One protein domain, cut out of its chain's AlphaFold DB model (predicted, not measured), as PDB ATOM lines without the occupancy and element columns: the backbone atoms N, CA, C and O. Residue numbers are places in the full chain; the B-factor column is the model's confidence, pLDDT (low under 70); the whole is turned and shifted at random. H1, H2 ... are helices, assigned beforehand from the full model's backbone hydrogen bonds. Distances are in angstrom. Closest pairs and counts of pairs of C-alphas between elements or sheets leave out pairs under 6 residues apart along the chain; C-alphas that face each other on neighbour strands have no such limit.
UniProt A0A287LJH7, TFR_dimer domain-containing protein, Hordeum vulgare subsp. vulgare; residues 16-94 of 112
ATOM      1  N   MET A  16     152.669 160.693 148.512       77.81
ATOM      2  CA  MET A  16     152.666 159.378 147.854       77.81
ATOM      3  C   MET A  16     153.468 159.420 146.555       77.81
ATOM      4  O   MET A  16     154.332 158.562 146.342       77.81
ATOM      5  N   SER A  17     153.229 160.435 145.725       79.31
ATOM      6  CA  SER A  17     154.008 160.673 144.504       79.31
ATOM      7  C   SER A  17     155.490 160.872 144.834       79.31
ATOM      8  O   SER A  17     156.349 160.197 144.268       79.31
ATOM      9  N   TYR A  18     155.776 161.640 145.888       77.81
ATOM     10  CA  TYR A  18     157.132 161.864 146.389       77.81
ATOM     11  C   TYR A  18     157.871 160.570 146.777       77.81
ATOM     12  O   TYR A  18     159.043 160.383 146.457       77.81
ATOM     13  N   THR A  19     157.191 159.611 147.420       81.88
ATOM     14  CA  THR A  19     157.820 158.316 147.753       81.88
ATOM     15  C   THR A  19     158.167 157.489 146.517       81.88
ATOM     16  O   THR A  19     159.114 156.709 146.555       81.88
ATOM     17  N   THR A  20     157.425 157.667 145.424       82.62
ATOM     18  CA  THR A  20     157.640 156.942 144.166       82.62
ATOM     19  C   THR A  20     158.842 157.508 143.413       82.62
ATOM     20  O   THR A  20     159.656 156.746 142.895       82.62
ATOM     21  N   GLU A  21     159.000 158.833 143.417       83.62
ATOM     22  CA  GLU A  21     160.198 159.511 142.909       83.62
ATOM     23  C   GLU A  21     161.440 159.112 143.710       83.62
ATOM     24  O   GLU A  21     162.457 158.734 143.130       83.62
ATOM     25  N   LEU A  22     161.338 159.092 145.043       83.69
ATOM     26  CA  LEU A  22     162.413 158.616 145.912       83.69
ATOM     27  C   LEU A  22     162.817 157.174 145.580       83.69
ATOM     28  O   LEU A  22     164.000 156.922 145.381       83.69
ATOM     29  N   GLU A  23     161.860 156.247 145.449       84.38
ATOM     30  CA  GLU A  23     162.138 154.859 145.034       84.38
ATOM     31  C   GLU A  23     162.811 154.773 143.646       84.38
ATOM     32  O   GLU A  23     163.582 153.846 143.388       84.38
ATOM     33  N   ALA A  24     162.531 155.707 142.731       84.12
ATOM     34  CA  ALA A  24     163.186 155.757 141.426       84.12
ATOM     35  C   ALA A  24     164.641 156.237 141.541       84.12
ATOM     36  O   ALA A  24     165.536 155.599 140.985       84.12
ATOM     37  N   TYR A  25     164.895 157.299 142.313       82.44
ATOM     38  CA  TYR A  25     166.251 157.795 142.559       82.44
ATOM     39  C   TYR A  25     167.120 156.760 143.273       82.44
ATOM     40  O   TYR A  25     168.279 156.572 142.900       82.44
ATOM     41  N   THR A  26     166.571 156.022 144.242       83.56
ATOM     42  CA  THR A  26     167.340 154.981 144.938       83.56
ATOM     43  C   THR A  26     167.774 153.853 144.025       83.56
ATOM     44  O   THR A  26     168.869 153.340 144.206       83.56
ATOM     45  N   LYS A  27     166.966 153.494 143.022       84.50
ATOM     46  CA  LYS A  27     167.349 152.483 142.026       84.50
ATOM     47  C   LYS A  27     168.508 152.943 141.147       84.50
ATOM     48  O   LYS A  27     169.299 152.115 140.713       84.50
ATOM     49  N   VAL A  28     168.597 154.242 140.856       85.44
ATOM     50  CA  VAL A  28     169.736 154.807 140.117       85.44
ATOM     51  C   VAL A  28     170.989 154.746 140.984       85.44
ATOM     52  O   VAL A  28     172.005 154.230 140.537       85.44
ATOM     53  N   VAL A  29     170.897 155.188 142.242       84.12
ATOM     54  CA  VAL A  29     172.024 155.136 143.187       84.12
ATOM     55  C   VAL A  29     172.485 153.700 143.424       84.12
ATOM     56  O   VAL A  29     173.681 153.445 143.429       84.12
ATOM     57  N   GLU A  30     171.555 152.756 143.563       84.25
ATOM     58  CA  GLU A  30     171.873 151.344 143.772       84.25
ATOM     59  C   GLU A  30     172.743 150.792 142.640       84.25
ATOM     60  O   GLU A  30     173.789 150.215 142.931       84.25
ATOM     61  N   LYS A  31     172.388 151.079 141.381       83.56
ATOM     62  CA  LYS A  31     173.180 150.703 140.200       83.56
ATOM     63  C   LYS A  31     174.578 151.320 140.190       83.56
ATOM     64  O   LYS A  31     175.533 150.645 139.838       83.56
ATOM     65  N   GLU A  32     174.716 152.578 140.604       81.12
ATOM     66  CA  GLU A  32     176.023 153.250 140.707       81.12
ATOM     67  C   GLU A  32     176.876 152.702 141.868       81.12
ATOM     68  O   GLU A  32     178.100 152.812 141.864       81.12
ATOM     69  N   THR A  33     176.236 152.104 142.876       74.88
ATOM     70  CA  THR A  33     176.908 151.480 144.027       74.88
ATOM     71  C   THR A  33     177.166 149.981 143.855       74.88
ATOM     72  O   THR A  33     177.803 149.381 144.732       74.88
ATOM     73  N   GLU A  34     176.722 149.369 142.748       73.50
ATOM     74  CA  GLU A  34     176.988 147.963 142.426       73.50
ATOM     75  C   GLU A  34     178.507 147.725 142.342       73.50
ATOM     76  O   GLU A  34     179.209 148.284 141.504       73.50
ATOM     77  N   GLY A  35     179.033 146.905 143.259       71.12
ATOM     78  CA  GLY A  35     180.470 146.625 143.384       71.12
ATOM     79  C   GLY A  35     181.167 147.321 144.559       71.12
ATOM     80  O   GLY A  35     182.343 147.058 144.808       71.12
ATOM     81  N   THR A  36     180.458 148.156 145.326       75.94
ATOM     82  CA  THR A  36     180.965 148.736 146.582       75.94
ATOM     83  C   THR A  36     180.449 147.982 147.813       75.94
ATOM     84  O   THR A  36     179.456 147.263 147.757       75.94
ATOM     85  N   ALA A  37     181.105 148.158 148.966       78.56
ATOM     86  CA  ALA A  37     180.665 147.578 150.242       78.56
ATOM     87  C   ALA A  37     179.446 148.299 150.866       78.56
ATOM     88  O   ALA A  37     179.008 147.944 151.962       78.56
ATOM     89  N   VAL A  38     178.919 149.339 150.210       78.62
ATOM     90  CA  VAL A  38     177.832 150.174 150.731       78.62
ATOM     91  C   VAL A  38     176.493 149.620 150.254       78.62
ATOM     92  O   VAL A  38     176.260 149.473 149.062       78.62
ATOM     93  N   SER A  39     175.586 149.331 151.191       82.50
ATOM     94  CA  SER A  39     174.238 148.850 150.874       82.50
ATOM     95  C   SER A  39     173.212 149.980 150.915       82.50
ATOM     96  O   SER A  39     173.131 150.717 151.898       82.50
ATOM     97  N   CYS A  40     172.337 150.033 149.909       82.00
ATOM     98  CA  CYS A  40     171.174 150.924 149.881       82.00
ATOM     99  C   CYS A  40     169.999 150.441 150.765       82.00
ATOM    100  O   CYS A  40     168.956 151.094 150.830       82.00
ATOM    101  N   SER A  41     170.143 149.330 151.501       84.06
ATOM    102  CA  SER A  41     169.080 148.776 152.362       84.06
ATOM    103  C   SER A  41     168.510 149.768 153.397       84.06
ATOM    104  O   SER A  41     167.284 149.832 153.539       84.06
ATOM    105  N   PRO A  42     169.322 150.582 154.110       87.31
ATOM    106  CA  PRO A  42     168.797 151.575 155.054       87.31
ATOM    107  C   PRO A  42     167.939 152.654 154.374       87.31
ATOM    108  O   PRO A  42     166.952 153.123 154.949       87.31
ATOM    109  N   LEU A  43     168.280 153.006 153.133       85.06
ATOM    110  CA  LEU A  43     167.569 153.992 152.324       85.06
ATOM    111  C   LEU A  43     166.185 153.461 151.925       85.06
ATOM    112  O   LEU A  43     165.172 154.109 152.189       85.06
ATOM    113  N   TYR A  44     166.120 152.227 151.412       85.06
ATOM    114  CA  TYR A  44     164.854 151.556 151.094       85.06
ATOM    115  C   TYR A  44     163.948 151.385 152.317       85.06
ATOM    116  O   TYR A  44     162.735 151.594 152.229       85.06
ATOM    117  N   ASN A  45     164.516 151.039 153.476       88.56
ATOM    118  CA  ASN A  45     163.752 150.921 154.718       88.56
ATOM    119  C   ASN A  45     163.141 152.263 155.138       88.56
ATOM    120  O   ASN A  45     161.965 152.314 155.512       88.56
ATOM    121  N   SER A  46     163.910 153.346 155.018       88.00
ATOM    122  CA  SER A  46     163.453 154.703 155.332       88.00
ATOM    123  C   SER A  46     162.339 155.160 154.383       88.00
ATOM    124  O   SER A  46     161.315 155.670 154.837       88.00
ATOM    125  N   ILE A  47     162.465 154.890 153.080       87.31
ATOM    126  CA  ILE A  47     161.428 155.222 152.086       87.31
ATOM    127  C   ILE A  47     160.164 154.393 152.302       87.31
ATOM    128  O   ILE A  47     159.056 154.923 152.243       87.31
ATOM    129  N   ARG A  48     160.292 153.104 152.638       87.69
ATOM    130  CA  ARG A  48     159.140 152.265 152.992       87.69
ATOM    131  C   ARG A  48     158.420 152.796 154.234       87.69
ATOM    132  O   ARG A  48     157.188 152.763 154.280       87.69
ATOM    133  N   ALA A  49     159.159 153.270 155.237       89.25
ATOM    134  CA  ALA A  49     158.576 153.906 156.415       89.25
ATOM    135  C   ALA A  49     157.839 155.203 156.041       89.25
ATOM    136  O   ALA A  49     156.689 155.383 156.452       89.25
ATOM    137  N   LEU A  50     158.438 156.041 155.188       86.94
ATOM    138  CA  LEU A  50     157.809 157.252 154.657       86.94
ATOM    139  C   LEU A  50     156.524 156.931 153.885       86.94
ATOM    140  O   LEU A  50     155.495 157.543 154.144       86.94
ATOM    141  N   LYS A  51     156.537 155.922 153.011       87.62
ATOM    142  CA  LYS A  51     155.372 155.477 152.227       87.62
ATOM    143  C   LYS A  51     154.211 155.037 153.114       87.62
ATOM    144  O   LYS A  51     153.063 155.399 152.866       87.62
ATOM    145  N   LYS A  52     154.499 154.297 154.192       89.12
ATOM    146  CA  LYS A  52     153.487 153.920 155.195       89.12
ATOM    147  C   LYS A  52     152.920 155.145 155.917       89.12
ATOM    148  O   LYS A  52     151.706 155.234 156.098       89.12
ATOM    149  N   ALA A  53     153.777 156.082 156.319       87.75
ATOM    150  CA  ALA A  53     153.348 157.317 156.973       87.75
ATOM    151  C   ALA A  53     152.503 158.197 156.032       87.75
ATOM    152  O   ALA A  53     151.439 158.667 156.433       87.75
ATOM    153  N   ALA A  54     152.921 158.342 154.772       86.75
ATOM    154  CA  ALA A  54     152.207 159.069 153.727       86.75
ATOM    155  C   ALA A  54     150.825 158.459 153.455       86.75
ATOM    156  O   ALA A  54     149.837 159.187 153.399       86.75
ATOM    157  N   ALA A  55     150.724 157.127 153.386       87.81
ATOM    158  CA  ALA A  55     149.444 156.441 153.220       87.81
ATOM    159  C   ALA A  55     148.474 156.740 154.377       87.81
ATOM    160  O   ALA A  55     147.303 157.027 154.130       87.81
ATOM    161  N   LYS A  56     148.968 156.741 155.625       88.81
ATOM    162  CA  LYS A  56     148.171 157.070 156.819       88.81
ATOM    163  C   LYS A  56     147.684 158.523 156.808       88.81
ATOM    164  O   LYS A  56     146.529 158.790 157.128       88.81
ATOM    165  N   VAL A  57     148.550 159.459 156.430       86.50
ATOM    166  CA  VAL A  57     148.193 160.881 156.316       86.50
ATOM    167  C   VAL A  57     147.188 161.101 155.184       86.50
ATOM    168  O   VAL A  57     146.244 161.868 155.340       86.50
ATOM    169  N   ASN A  58     147.326 160.387 154.066       86.25
ATOM    170  CA  ASN A  58     146.390 160.483 152.949       86.25
ATOM    171  C   ASN A  58     145.006 159.904 153.293       86.25
ATOM    172  O   ASN A  58     143.992 160.461 152.878       86.25
ATOM    173  N   SER A  59     144.933 158.814 154.067       86.88
ATOM    174  CA  SER A  59     143.647 158.324 154.584       86.88
ATOM    175  C   SER A  59     143.014 159.323 155.555       86.88
ATOM    176  O   SER A  59     141.852 159.665 155.377       86.88
ATOM    177  N   GLU A  60     143.795 159.873 156.493       86.50
ATOM    178  CA  GLU A  60     143.333 160.894 157.449       86.50
ATOM    179  C   GLU A  60     142.805 162.144 156.722       86.50
ATOM    180  O   GLU A  60     141.731 162.653 157.037       86.50
ATOM    181  N   ARG A  61     143.500 162.583 155.665       85.50
ATOM    182  CA  ARG A  61     143.052 163.664 154.779       85.50
ATOM    183  C   ARG A  61     141.713 163.346 154.112       85.50
ATOM    184  O   ARG A  61     140.832 164.201 154.095       85.50
ATOM    185  N   LYS A  62     141.544 162.142 153.556       85.75
ATOM    186  CA  LYS A  62     140.282 161.721 152.917       85.75
ATOM    187  C   LYS A  62     139.125 161.651 153.912       85.75
ATOM    188  O   LYS A  62     137.991 161.940 153.535       85.75
ATOM    189  N   ASP A  63     139.398 161.269 155.153       86.94
ATOM    190  CA  ASP A  63     138.397 161.217 156.218       86.94
ATOM    191  C   ASP A  63     137.944 162.627 156.603       86.94
ATOM    192  O   ASP A  63     136.754 162.927 156.528       86.94
ATOM    193  N   ILE A  64     138.889 163.533 156.865       85.06
ATOM    194  CA  ILE A  64     138.601 164.946 157.159       85.06
ATOM    195  C   ILE A  64     137.862 165.613 155.990       85.06
ATOM    196  O   ILE A  64     136.889 166.330 156.208       85.06
ATOM    197  N   GLN A  65     138.252 165.336 154.741       84.00
ATOM    198  CA  GLN A  65     137.565 165.862 153.557       84.00
ATOM    199  C   GLN A  65     136.106 165.382 153.469       84.00
ATOM    200  O   GLN A  65     135.223 166.150 153.072       84.00
ATOM    201  N   ARG A  66     135.836 164.122 153.836       85.25
ATOM    202  CA  ARG A  66     134.471 163.581 153.904       85.25
ATOM    203  C   ARG A  66     133.659 164.254 155.007       85.25
ATOM    204  O   ARG A  66     132.534 164.658 154.732       85.25
ATOM    205  N   GLU A  67     134.232 164.424 156.197       84.56
ATOM    206  CA  GLU A  67     133.572 165.087 157.334       84.56
ATOM    207  C   GLU A  67     133.292 166.582 157.072       84.56
ATOM    208  O   GLU A  67     132.254 167.110 157.480       84.56
ATOM    209  N   LEU A  68     134.183 167.268 156.348       82.19
ATOM    210  CA  LEU A  68     133.969 168.639 155.871       82.19
ATOM    211  C   LEU A  68     132.825 168.709 154.854       82.19
ATOM    212  O   LEU A  68     131.943 169.561 154.957       82.19
ATOM    213  N   SER A  69     132.804 167.777 153.898       81.88
ATOM    214  CA  SER A  69     131.763 167.712 152.863       81.88
ATOM    215  C   SER A  69     130.383 167.386 153.450       81.88
ATOM    216  O   SER A  69     129.372 167.887 152.959       81.88
ATOM    217  N   SER A  70     130.329 166.592 154.525       84.69
ATOM    218  CA  SER A  70     129.099 166.276 155.262       84.69
ATOM    219  C   SER A  70     128.690 167.351 156.283       84.69
ATOM    220  O   SER A  70     127.678 167.175 156.962       84.69
ATOM    221  N   LYS A  71     129.443 168.461 156.399       79.88
ATOM    222  CA  LYS A  71     129.278 169.525 157.413       79.88
ATOM    223  C   LYS A  71     129.330 169.026 158.867       79.88
ATOM    224  O   LYS A  71     128.857 169.714 159.769       79.88
ATOM    225  N   GLN A  72     129.898 167.844 159.107       76.19
ATOM    226  CA  GLN A  72     130.104 167.296 160.453       76.19
ATOM    227  C   GLN A  72     131.318 167.924 161.146       76.19
ATOM    228  O   GLN A  72     131.384 167.951 162.374       76.19
ATOM    229  N   LEU A  73     132.258 168.451 160.360       75.25
ATOM    230  CA  LEU A  73     133.449 169.143 160.833       75.25
ATOM    231  C   LEU A  73     133.399 170.616 160.418       75.25
ATOM    232  O   LEU A  73     133.085 170.934 159.271       75.25
ATOM    233  N   SER A  74     133.726 171.523 161.339       75.62
ATOM    234  CA  SER A  74     133.930 172.931 161.004       75.62
ATOM    235  C   SER A  74     135.294 173.141 160.343       75.62
ATOM    236  O   SER A  74     136.269 172.455 160.660       75.62
ATOM    237  N   LYS A  75     135.369 174.136 159.456       69.75
ATOM    238  CA  LYS A  75     136.602 174.552 158.766       69.75
ATOM    239  C   LYS A  75     137.709 174.984 159.742       69.75
ATOM    240  O   LYS A  75     138.883 174.750 159.489       69.75
ATOM    241  N   ASP A  76     137.318 175.511 160.905       68.25
ATOM    242  CA  ASP A  76     138.219 175.923 161.992       68.25
ATOM    243  C   ASP A  76     138.570 174.789 162.971       68.25
ATOM    244  O   ASP A  76     139.093 175.026 164.064       68.25
ATOM    245  N   SER A  77     138.259 173.537 162.626       79.44
ATOM    246  CA  SER A  77     138.543 172.406 163.500       79.44
ATOM    247  C   SER A  77     140.039 172.286 163.784       79.44
ATOM    248  O   SER A  77     140.873 172.248 162.876       79.44
ATOM    249  N   MET A  78     140.385 172.112 165.065       81.81
ATOM    250  CA  MET A  78     141.761 171.840 165.494       81.81
ATOM    251  C   MET A  78     142.380 170.636 164.769       81.81
ATOM    252  O   MET A  78     143.598 170.587 164.617       81.81
ATOM    253  N   ARG A  79     141.565 169.691 164.270       80.69
ATOM    254  CA  ARG A  79     142.040 168.544 163.479       80.69
ATOM    255  C   ARG A  79     142.664 168.966 162.147       80.69
ATOM    256  O   ARG A  79     143.722 168.455 161.795       80.69
ATOM    257  N   ILE A  80     142.050 169.918 161.443       80.62
ATOM    258  CA  ILE A  80     142.554 170.438 160.162       80.62
ATOM    259  C   ILE A  80     143.867 171.184 160.392       80.62
ATOM    260  O   ILE A  80     144.854 170.943 159.699       80.62
ATOM    261  N   ARG A  81     143.913 172.026 161.433       82.62
ATOM    262  CA  ARG A  81     145.128 172.761 161.800       82.62
ATOM    263  C   ARG A  81     146.277 171.823 162.170       82.62
ATOM    264  O   ARG A  81     147.370 171.972 161.640       82.62
ATOM    265  N   ALA A  82     146.012 170.813 163.000       85.25
ATOM    266  CA  ALA A  82     147.012 169.821 163.388       85.25
ATOM    267  C   ALA A  82     147.529 169.006 162.190       85.25
ATOM    268  O   ALA A  82     148.722 168.705 162.119       85.25
ATOM    269  N   LEU A  83     146.655 168.660 161.237       84.88
ATOM    270  CA  LEU A  83     147.063 168.000 159.998       84.88
ATOM    271  C   LEU A  83     147.972 168.912 159.160       84.88
ATOM    272  O   LEU A  83     149.053 168.486 158.757       84.88
ATOM    273  N   ASN A  84     147.574 170.167 158.947       84.00
ATOM    274  CA  ASN A  84     148.356 171.137 158.180       84.00
ATOM    275  C   ASN A  84     149.717 171.424 158.829       84.00
ATOM    276  O   ASN A  84     150.730 171.456 158.133       84.00
ATOM    277  N   ASP A  85     149.779 171.542 160.156       84.75
ATOM    278  CA  ASP A  85     151.038 171.732 160.883       84.75
ATOM    279  C   ASP A  85     151.987 170.541 160.692       84.75
ATOM    280  O   ASP A  85     153.181 170.729 160.450       84.75
ATOM    281  N   ARG A  86     151.464 169.309 160.726       85.50
ATOM    282  CA  ARG A  86     152.247 168.092 160.451       85.50
ATOM    283  C   ARG A  86     152.748 168.055 159.005       85.50
ATOM    284  O   ARG A  86     153.904 167.703 158.785       85.50
ATOM    285  N   LEU A  87     151.912 168.439 158.040       81.38
ATOM    286  CA  LEU A  87     152.289 168.522 156.624       81.38
ATOM    287  C   LEU A  87     153.385 169.572 156.390       81.38
ATOM    288  O   LEU A  87     154.339 169.303 155.667       81.38
ATOM    289  N   MET A  88     153.300 170.736 157.041       80.50
ATOM    290  CA  MET A  88     154.341 171.769 156.967       80.50
ATOM    291  C   MET A  88     155.648 171.340 157.641       80.50
ATOM    292  O   MET A  88     156.731 171.655 157.150       80.50
ATOM    293  N   GLN A  89     155.573 170.643 158.778       81.81
ATOM    294  CA  GLN A  89     156.762 170.122 159.455       81.81
ATOM    295  C   GLN A  89     157.460 169.041 158.633       81.81
ATOM    296  O   GLN A  89     158.687 169.034 158.585       81.81
ATOM    297  N   ALA A  90     156.698 168.163 157.975       79.94
ATOM    298  CA  ALA A  90     157.249 167.150 157.082       79.94
ATOM    299  C   ALA A  90     158.017 167.793 155.916       79.94
ATOM    300  O   ALA A  90     159.162 167.424 155.677       79.94
ATOM    301  N   GLU A  91     157.455 168.829 155.290       73.44
ATOM    302  CA  GLU A  91     158.123 169.565 154.211       73.44
ATOM    303  C   GLU A  91     159.424 170.218 154.705       73.44
ATOM    304  O   GLU A  91     160.488 170.104 154.099       73.44
ATOM    305  N   ARG A  92     159.384 170.833 155.895       76.12
ATOM    306  CA  ARG A  92     160.581 171.398 156.537       76.12
ATOM    307  C   ARG A  92     161.623 170.337 156.886       76.12
ATOM    308  O   ARG A  92     162.811 170.643 156.840       76.12
ATOM    309  N   ALA A  93     161.223 169.116 157.224       77.62
ATOM    310  CA  ALA A  93     162.154 168.034 157.538       77.62
ATOM    311  C   ALA A  93     162.964 167.575 156.311       77.62
ATOM    312  O   ALA A  93     164.069 167.064 156.478       77.62
ATOM    313  N   PHE A  94     162.467 167.815 155.091       67.81
ATOM    314  CA  PHE A  94     163.223 167.609 153.850       67.81
ATOM    315  C   PHE A  94     164.176 168.762 153.506       67.81
ATOM    316  O   PHE A  94     164.974 168.643 152.571       67.81
TER     317      PHE A  94
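AT A GLANCE: This is residues 16 to 94 of the 112 residues of the protein "TFR_dimer domain-containing protein" of Hordeum vulgare subsp. vulgare (UniProt A0A287LJH7). A long helix, H2, runs along most of a thin rod, and two shorter helices fold back along different parts of it: H1 lies side by side with residues 43 to 55 of H2 as a helical hairpin, and H3 turns back more loosely near the other end of H2. The turn with residues 32 to 37 sticks out at one end of the rod, and residues 88 to 94, of which 88 to 93 belong to H3, stand free of the other helices. The printed part has 79 residues with three named helices in the order H1, H2, H3 and no named strand; the class is all helix. The whole is only just loose, close to extended, with a radius of gyration of the C-alphas of 17.3 A, and it spans 58 by 20 by 14 A.

HOW THE PARTS SIT: H2, residues 41 to 69, is the longest helix. H1, residues 16 to 33, touches H2, and H2 does so with residues 43 to 55 alone. Their closest C-alphas, those of Thr 19 and Lys 51, are 5.8 A apart. The two run opposite ways at a shallow tilt of 9 degrees and form a hairpin. H3, residues 78 to 93, is close to H2 but not clearly touching, with 2 pairs of C-alphas within 8 A. The closest C-alphas of these two, those of Ile 64 and Ile 80, are 7.4 A apart. H2 and H3 also run opposite ways, at a shallow tilt of 26 degrees. H1 and H3 are apart. In H1, H2 and H3 every O i to N i+4 pair is within hydrogen-bond range.

IN THESE COORDINATES: H2 has 29 residues, from C-alpha 41 at (169.080, 148.776, 152.362) to C-alpha 69 at (131.763, 167.712, 152.863), a length of 41.8 A. H1 has 18 residues and begins at C-alpha 16 at (152.666, 159.378, 147.854); it measures 25.8 A from first to last C-alpha. H3 has 16 residues, measures 22.2 A and ends at C-alpha 93 at (162.154, 168.034, 157.538).

THE WHOLE: The two C-alphas farthest apart, those of Gly 35 and Lys 71, are 57.8 A from each other, while those of Met 16 and Phe 94, the first and last printed, are 14.7 A apart. Without the stretches that stand free, the body has 66 residues and spans 51 by 17 by 12 A. The printed part has no cut. The link from H1 to H2, of 7 residues, and the link from H2 to H3, of 8 residues, are both short. The mean pLDDT of the printed part is 82.3, and the model's confidence is under 70 at residues 75 to 76 and residue 94.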